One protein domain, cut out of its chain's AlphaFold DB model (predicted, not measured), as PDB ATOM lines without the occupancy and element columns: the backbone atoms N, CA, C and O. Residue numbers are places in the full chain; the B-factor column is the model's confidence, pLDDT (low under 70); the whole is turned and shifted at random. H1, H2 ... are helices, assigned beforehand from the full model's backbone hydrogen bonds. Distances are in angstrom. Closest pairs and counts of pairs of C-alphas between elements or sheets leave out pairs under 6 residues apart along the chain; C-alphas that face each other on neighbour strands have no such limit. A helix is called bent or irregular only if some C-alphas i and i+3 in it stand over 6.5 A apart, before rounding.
ATOM      1  N   ALA A   2     256.308 175.826  84.229       84.88
ATOM      2  CA  ALA A   2     255.289 176.817  84.623       84.88
ATOM      3  C   ALA A   2     253.862 176.239  84.777       84.88
ATOM      4  O   ALA A   2     253.214 176.501  85.785       84.88
ATOM      5  N   ALA A   3     253.407 175.392  83.844       86.94
ATOM      6  CA  ALA A   3     252.093 174.738  83.940       86.94
ATOM      7  C   ALA A   3     251.952 173.874  85.205       86.94
ATOM      8  O   ALA A   3     250.924 173.910  85.869       86.94
ATOM      9  N   VAL A   4     253.009 173.141  85.569       90.75
ATOM     10  CA  VAL A   4     253.040 172.290  86.768       90.75
ATOM     11  C   VAL A   4     253.006 173.142  88.036       90.75
ATOM     12  O   VAL A   4     252.258 172.831  88.953       90.75
ATOM     13  N   ALA A   5     253.756 174.248  88.078       89.88
ATOM     14  CA  ALA A   5     253.740 175.168  89.216       89.88
ATOM     15  C   ALA A   5     252.355 175.802  89.432       89.88
ATOM     16  O   ALA A   5     251.899 175.909  90.567       89.88
ATOM     17  N   ILE A   6     251.660 176.172  88.349       88.69
ATOM     18  CA  ILE A   6     250.282 176.677  88.422       88.69
ATOM     19  C   ILE A   6     249.328 175.576  88.889       88.69
ATOM     20  O   ILE A   6     248.528 175.822  89.785       88.69
ATOM     21  N   SER A   7     249.459 174.362  88.347       92.12
ATOM     22  CA  SER A   7     248.668 173.197  88.762       92.12
ATOM     23  C   SER A   7     248.790 172.940  90.266       92.12
ATOM     24  O   SER A   7     247.788 172.871  90.975       92.12
ATOM     25  N   LEU A   8     250.024 172.916  90.784       92.19
ATOM     26  CA  LEU A   8     250.303 172.788  92.215       92.19
ATOM     27  C   LEU A   8     249.723 173.956  93.022       92.19
ATOM     28  O   LEU A   8     249.122 173.742  94.069       92.19
ATOM     29  N   SER A   9     249.854 175.190  92.529       90.00
ATOM     30  CA  SER A   9     249.314 176.378  93.197       90.00
ATOM     31  C   SER A   9     247.788 176.333  93.337       90.00
ATOM     32  O   SER A   9     247.266 176.674  94.401       90.00
ATOM     33  N   ILE A  10     247.077 175.879  92.298       90.38
ATOM     34  CA  ILE A  10     245.617 175.730  92.317       90.38
ATOM     35  C   ILE A  10     245.212 174.532  93.184       90.38
ATOM     36  O   ILE A  10     244.260 174.657  93.943       90.38
ATOM     37  N   LEU A  11     245.940 173.408  93.138       91.12
ATOM     38  CA  LEU A  11     245.692 172.239  93.998       91.12
ATOM     39  C   LEU A  11     245.806 172.567  95.490       91.12
ATOM     40  O   LEU A  11     244.979 172.123  96.281       91.12
ATOM     41  N   ILE A  12     246.814 173.358  95.870       88.31
ATOM     42  CA  ILE A  12     246.972 173.834  97.249       88.31
ATOM     43  C   ILE A  12     245.831 174.792  97.602       88.31
ATOM     44  O   ILE A  12     245.318 174.773  98.721       88.31
ATOM     45  N   LYS A  13     245.441 175.662  96.662       86.88
ATOM     46  CA  LYS A  13     244.436 176.693  96.910       86.88
ATOM     47  C   LYS A  13     243.732 177.112  95.624       86.88
ATOM     48  O   LYS A  13     244.288 177.861  94.825       86.88
ATOM     49  N   ALA A  14     242.470 176.715  95.473       85.62
ATOM     50  CA  ALA A  14     241.669 176.992  94.278       85.62
ATOM     51  C   ALA A  14     241.663 178.477  93.872       85.62
ATOM     52  O   ALA A  14     241.741 178.810  92.690       85.62
ATOM     53  N   THR A  15     241.631 179.391  94.848       84.31
ATOM     54  CA  THR A  15     241.621 180.843  94.604       84.31
ATOM     55  C   THR A  15     242.893 181.356  93.925       84.31
ATOM     56  O   THR A  15     242.875 182.438  93.346       84.31
ATOM     57  N   SER A  16     243.990 180.591  93.927       85.31
ATOM     58  CA  SER A  16     245.210 180.924  93.180       85.31
ATOM     59  C   SER A  16     244.983 181.002  91.668       85.31
ATOM     60  O   SER A  16     245.820 181.558  90.959       85.31
ATOM     61  N   ILE A  17     243.839 180.524  91.160       84.62
ATOM     62  CA  ILE A  17     243.440 180.678  89.754       84.62
ATOM     63  C   ILE A  17     243.432 182.141  89.287       84.62
ATOM     64  O   ILE A  17     243.580 182.400  88.098       84.62
ATOM     65  N   ILE A  18     243.347 183.119  90.194       83.88
ATOM     66  CA  ILE A  18     243.446 184.551  89.855       83.88
ATOM     67  C   ILE A  18     244.798 184.898  89.216       83.88
ATOM     68  O   ILE A  18     244.878 185.804  88.389       83.88
ATOM     69  N   ILE A  19     245.854 184.132  89.513       79.31
ATOM     70  CA  ILE A  19     247.171 184.260  88.871       79.31
ATOM     71  C   ILE A  19     247.085 183.943  87.362       79.31
ATOM     72  O   ILE A  19     247.956 184.338  86.590       79.31
ATOM     73  N   ALA A  20     246.007 183.305  86.893       77.25
ATOM     74  CA  ALA A  20     245.750 183.108  85.471       77.25
ATOM     75  C   ALA A  20     245.299 184.388  84.741       77.25
ATOM     76  O   ALA A  20     245.417 184.438  83.521       77.25
ATOM     77  N   ALA A  21     244.841 185.440  85.432       75.62
ATOM     78  CA  ALA A  21     244.439 186.706  84.803       75.62
ATOM     79  C   ALA A  21     245.546 187.353  83.934       75.62
ATOM     80  O   ALA A  21     245.286 187.651  82.764       75.62
ATOM     81  N   PRO A  22     246.796 187.527  84.417       72.44
ATOM     82  CA  PRO A  22     247.890 188.009  83.570       72.44
ATOM     83  C   PRO A  22     248.236 187.048  82.418       72.44
ATOM     84  O   PRO A  22     248.625 187.508  81.345       72.44
ATOM     85  N   LEU A  23     248.059 185.732  82.591       75.75
ATOM     86  CA  LEU A  23     248.280 184.738  81.530       75.75
ATOM     87  C   LEU A  23     247.195 184.807  80.448       75.75
ATOM     88  O   LEU A  23     247.486 184.684  79.261       75.75
ATOM     89  N   LEU A  24     245.945 185.063  80.834       74.56
ATOM     90  CA  LEU A  24     244.854 185.281  79.893       74.56
ATOM     91  C   LEU A  24     245.136 186.514  79.026       74.56
ATOM     92  O   LEU A  24     244.941 186.466  77.816       74.56
ATOM     93  N   TYR A  25     245.660 187.593  79.617       73.69
ATOM     94  CA  TYR A  25     246.053 188.784  78.864       73.69
ATOM     95  C   TYR A  25     247.136 188.492  77.826       73.69
ATOM     96  O   TYR A  25     247.009 188.943  76.690       73.69
ATOM     97  N   THR A  26     248.183 187.734  78.169       69.62
ATOM     98  CA  THR A  26     249.242 187.412  77.197       69.62
ATOM     99  C   THR A  26     248.715 186.551  76.052       69.62
ATOM    100  O   THR A  26     249.075 186.792  74.901       69.62
ATOM    101  N   VAL A  27     247.807 185.612  76.335       71.62
ATOM    102  CA  VAL A  27     247.140 184.793  75.312       71.62
ATOM    103  C   VAL A  27     246.216 185.638  74.433       71.62
ATOM    104  O   VAL A  27     246.309 185.570  73.209       71.62
ATOM    105  N   VAL A  28     245.354 186.470  75.023       72.12
ATOM    106  CA  VAL A  28     244.417 187.329  74.280       72.12
ATOM    107  C   VAL A  28     245.163 188.364  73.445       72.12
ATOM    108  O   VAL A  28     244.824 188.542  72.280       72.12
ATOM    109  N   ALA A  29     246.209 188.995  73.984       68.31
ATOM    110  CA  ALA A  29     247.061 189.909  73.227       68.31
ATOM    111  C   ALA A  29     247.722 189.192  72.038       68.31
ATOM    112  O   ALA A  29     247.665 189.689  70.916       68.31
ATOM    113  N   ALA A  30     248.251 187.980  72.246       64.75
ATOM    114  CA  ALA A  30     248.842 187.180  71.175       64.75
ATOM    115  C   ALA A  30     247.825 186.770  70.088       64.75
ATOM    116  O   ALA A  30     248.183 186.693  68.911       64.75
ATOM    117  N   LEU A  52     249.456 175.835  73.979       81.44
ATOM    118  CA  LEU A  52     248.580 176.530  74.930       81.44
ATOM    119  C   LEU A  52     247.521 175.591  75.515       81.44
ATOM    120  O   LEU A  52     247.282 175.626  76.720       81.44
ATOM    121  N   ALA A  53     246.929 174.728  74.686       83.44
ATOM    122  CA  ALA A  53     245.995 173.703  75.137       83.44
ATOM    123  C   ALA A  53     246.685 172.723  76.093       83.44
ATOM    124  O   ALA A  53     246.211 172.538  77.205       83.44
ATOM    125  N   LEU A  54     247.857 172.196  75.721       89.31
ATOM    126  CA  LEU A  54     248.658 171.324  76.582       89.31
ATOM    127  C   LEU A  54     249.014 172.007  77.910       89.31
ATOM    128  O   LEU A  54     248.901 171.397  78.972       89.31
ATOM    129  N   PHE A  55     249.405 173.283  77.866       88.31
ATOM    130  CA  PHE A  55     249.670 174.073  79.065       88.31
ATOM    131  C   PHE A  55     248.430 174.170  79.960       88.31
ATOM    132  O   PHE A  55     248.533 173.897  81.153       88.31
ATOM    133  N   ALA A  56     247.272 174.526  79.399       87.62
ATOM    134  CA  ALA A  56     246.019 174.642  80.139       87.62
ATOM    135  C   ALA A  56     245.573 173.293  80.718       87.62
ATOM    136  O   ALA A  56     245.165 173.234  81.875       87.62
ATOM    137  N   THR A  57     245.716 172.203  79.960       91.56
ATOM    138  CA  THR A  57     245.424 170.846  80.430       91.56
ATOM    139  C   THR A  57     246.295 170.491  81.630       91.56
ATOM    140  O   THR A  57     245.762 170.108  82.664       91.56
ATOM    141  N   ILE A  58     247.616 170.684  81.550       93.12
ATOM    142  CA  ILE A  58     248.521 170.401  82.677       93.12
ATOM    143  C   ILE A  58     248.213 171.316  83.876       93.12
ATOM    144  O   ILE A  58     248.255 170.868  85.023       93.12
ATOM    145  N   ALA A  59     247.892 172.586  83.622       90.88
ATOM    146  CA  ALA A  59     247.632 173.577  84.661       90.88
ATOM    147  C   ALA A  59     246.291 173.380  85.389       90.88
ATOM    148  O   ALA A  59     246.209 173.722  86.563       90.88
ATOM    149  N   LEU A  60     245.254 172.863  84.721       92.19
ATOM    150  CA  LEU A  60     243.887 172.836  85.260       92.19
ATOM    151  C   LEU A  60     243.346 171.427  85.512       92.19
ATOM    152  O   LEU A  60     242.619 171.238  86.485       92.19
ATOM    153  N   LEU A  61     243.675 170.437  84.670       94.88
ATOM    154  CA  LEU A  61     243.057 169.106  84.740       94.88
ATOM    155  C   LEU A  61     243.252 168.430  86.109       94.88
ATOM    156  O   LEU A  61     242.254 167.964  86.660       94.88
ATOM    157  N   PRO A  62     244.458 168.418  86.717       95.50
ATOM    158  CA  PRO A  62     244.635 167.818  88.039       95.50
ATOM    159  C   PRO A  62     243.766 168.484  89.110       95.50
ATOM    160  O   PRO A  62     243.140 167.795  89.911       95.50
ATOM    161  N   SER A  63     243.675 169.817  89.099       93.06
ATOM    162  CA  SER A  63     242.851 170.567  90.051       93.06
ATOM    163  C   SER A  63     241.360 170.309  89.853       93.06
ATOM    164  O   SER A  63     240.646 170.147  90.837       93.06
ATOM    165  N   VAL A  64     240.887 170.229  88.605       93.75
ATOM    166  CA  VAL A  64     239.484 169.906  88.298       93.75
ATOM    167  C   VAL A  64     239.123 168.518  88.826       93.75
ATOM    168  O   VAL A  64     238.107 168.375  89.503       93.75
ATOM    169  N   LEU A  65     239.969 167.514  88.574       96.38
ATOM    170  CA  LEU A  65     239.748 166.153  89.067       96.38
ATOM    171  C   LEU A  65     239.763 166.099  90.602       96.38
ATOM    172  O   LEU A  65     238.864 165.514  91.203       96.38
ATOM    173  N   TRP A  66     240.742 166.751  91.235       94.69
ATOM    174  CA  TRP A  66     240.867 166.787  92.693       94.69
ATOM    175  C   TRP A  66     239.679 167.474  93.369       94.69
ATOM    176  O   TRP A  66     239.064 166.898  94.261       94.69
ATOM    177  N   TYR A  67     239.321 168.687  92.941       92.25
ATOM    178  CA  TYR A  67     238.207 169.414  93.550       92.25
ATOM    179  C   TYR A  67     236.849 168.787  93.221       92.25
ATOM    180  O   TYR A  67     235.948 168.853  94.055       92.25
ATOM    181  N   GLY A  68     236.713 168.124  92.068       94.00
ATOM    182  CA  GLY A  68     235.551 167.288  91.762       94.00
ATOM    183  C   GLY A  68     235.406 166.135  92.758       94.00
ATOM    184  O   GLY A  68     234.348 165.972  93.362       94.00
ATOM    185  N   HIS A  69     236.491 165.396  93.008       94.44
ATOM    186  CA  HIS A  69     236.510 164.336  94.015       94.44
ATOM    187  C   HIS A  69     236.259 164.869  95.435       94.44
ATOM    188  O   HIS A  69     235.433 164.323  96.162       94.44
ATOM    189  N   ALA A  70     236.899 165.972  95.827       92.19
ATOM    190  CA  ALA A  70     236.690 166.585  97.138       92.19
ATOM    191  C   ALA A  70     235.232 167.040  97.341       92.19
ATOM    192  O   ALA A  70     234.701 166.922  98.442       92.19
ATOM    193  N   CYS A  71     234.566 167.520  96.285       92.12
ATOM    194  CA  CYS A  71     233.151 167.889  96.323       92.12
ATOM    195  C   CYS A  71     232.256 166.656  96.517       92.12
ATOM    196  O   CYS A  71     231.301 166.683  97.295       92.12
ATOM    197  N   GLN A  72     232.604 165.538  95.874       94.62
ATOM    198  CA  GLN A  72     231.933 164.259  96.092       94.62
ATOM    199  C   GLN A  72     232.083 163.786  97.547       94.62
ATOM    200  O   GLN A  72     231.088 163.458  98.183       94.62
ATOM    201  N   ILE A  73     233.294 163.810  98.113       93.19
ATOM    202  CA  ILE A  73     233.515 163.438  99.521       93.19
ATOM    203  C   ILE A  73     232.710 164.344 100.459       93.19
ATOM    204  O   ILE A  73     231.985 163.852 101.322       93.19
ATOM    205  N   ALA A  74     232.777 165.659 100.247       91.50
ATOM    206  CA  ALA A  74     232.066 166.640 101.060       91.50
ATOM    207  C   ALA A  74     230.536 166.559 100.942       91.50
ATOM    208  O   ALA A  74     229.851 167.117 101.784       91.50
ATOM    209  N   SER A  75     229.983 165.914  99.914       91.19
ATOM    210  CA  SER A  75     228.531 165.720  99.778       91.19
ATOM    211  C   SER A  75     228.057 164.358 100.280       91.19
ATOM    212  O   SER A  75     226.879 164.216 100.591       91.19
ATOM    213  N   GLN A  76     228.949 163.369 100.373       95.00
ATOM    214  CA  GLN A  76     228.607 162.002 100.774       95.00
ATOM    215  C   GLN A  76     228.810 161.727 102.266       95.00
ATOM    216  O   GLN A  76     228.113 160.880 102.820       95.00
ATOM    217  N   PHE A  77     229.759 162.407 102.913       88.00
ATOM    218  CA  PHE A  77     230.131 162.123 104.297       88.00
ATOM    219  C   PHE A  77     229.892 163.327 105.209       88.00
ATOM    220  O   PHE A  77     230.234 164.466 104.879       88.00
ATOM    221  N   TYR A  78     229.354 163.058 106.402       78.69
ATOM    222  CA  TYR A  78     229.326 164.016 107.506       78.69
ATOM    223  C   TYR A  78     230.757 164.534 107.788       78.69
ATOM    224  O   TYR A  78     231.689 163.728 107.761       78.69
ATOM    225  N   PRO A  79     230.978 165.845 108.038       83.00
ATOM    226  CA  PRO A  79     229.996 166.895 108.343       83.00
ATOM    227  C   PRO A  79     229.406 167.639 107.132       83.00
ATOM    228  O   PRO A  79     228.891 168.741 107.279       83.00
ATOM    229  N   HIS A  80     229.461 167.067 105.928       85.06
ATOM    230  CA  HIS A  80     228.960 167.687 104.697       85.06
ATOM    231  C   HIS A  80     229.557 169.074 104.397       85.06
ATOM    232  O   HIS A  80     228.869 170.007 103.973       85.06
ATOM    233  N   HIS A  81     230.854 169.238 104.663       84.00
ATOM    234  CA  HIS A  81     231.532 170.525 104.569       84.00
ATOM    235  C   HIS A  81     232.584 170.527 103.458       84.00
ATOM    236  O   HIS A  81     233.548 169.760 103.487       84.00
ATOM    237  N   PHE A  82     232.441 171.455 102.511       86.75
ATOM    238  CA  PHE A  82     233.448 171.723 101.488       86.75
ATOM    239  C   PHE A  82     234.249 172.977 101.840       86.75
ATOM    240  O   PHE A  82     233.692 174.029 102.159       86.75
TER     241      PHE A  82
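This is residues 2 to 30 and 52 to 82 of the 327 residues of an uncharacterized protein of Verrucomicrobia bacterium (UniProt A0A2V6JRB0). What shape is this? It is a loose rod in which short H1 packs on long, bent H3 at its bend, while H2 folds back from the end of H1, its residues 21 to 26 standing free. What builds it? The printed part has 60 residues, is all helix, and holds H1, H2 and H3 in that order; the radius of gyration of the C-alphas is 13.8 A and the spans are 47 by 19 by 17 A.

What does the first helix meet? H1, residues 2 to 12, touches both arms of H3, residues 52 to 76, assigned as one helix by its hydrogen bonds but bent, C-alphas 59 and 62 being 7.3 A apart. The closest C-alphas are Ser 7 and Ala 59 of H3a, residues 52 to 59, at 4.2 A, and Leu 11 and Ser 63 of H3b, residues 62 to 76, at 5.1 A; H3b touches with residues 62 to 66 alone. Where is H2? H2, residues 14 to 30, touches H1 only at the corner, and only just, with 3 pairs of C-alphas within 8 A, through residues 16 to 17 alone, closest Ile 10 and Ser 16 at 5.3 A; they run opposite ways at a shallow tilt of 27 degrees. Are the backbones helical? Every O i to N i+4 pair is within hydrogen-bond range in H1, H3a and H3b, and 7 of 13 in H2.

Where does H1 begin? C-alpha 2 is at (255.289, 176.817, 84.623), and H1 is 15.4 A long. How long are the others? H2 measures 26.2 A and is only just irregular, C-alphas 19 and 22 being 6.53 A apart; H3a measures 10.2 A and H3b 21.3 A, ending at C-alpha 76, (228.607, 162.002, 100.774).

Is there a cut? Residues 31 to 51 are not printed, and C-alphas 30 and 52 are 11.3 A apart. Where is confidence low? Residue 26 and residues 29 to 30 are under 70 in pLDDT.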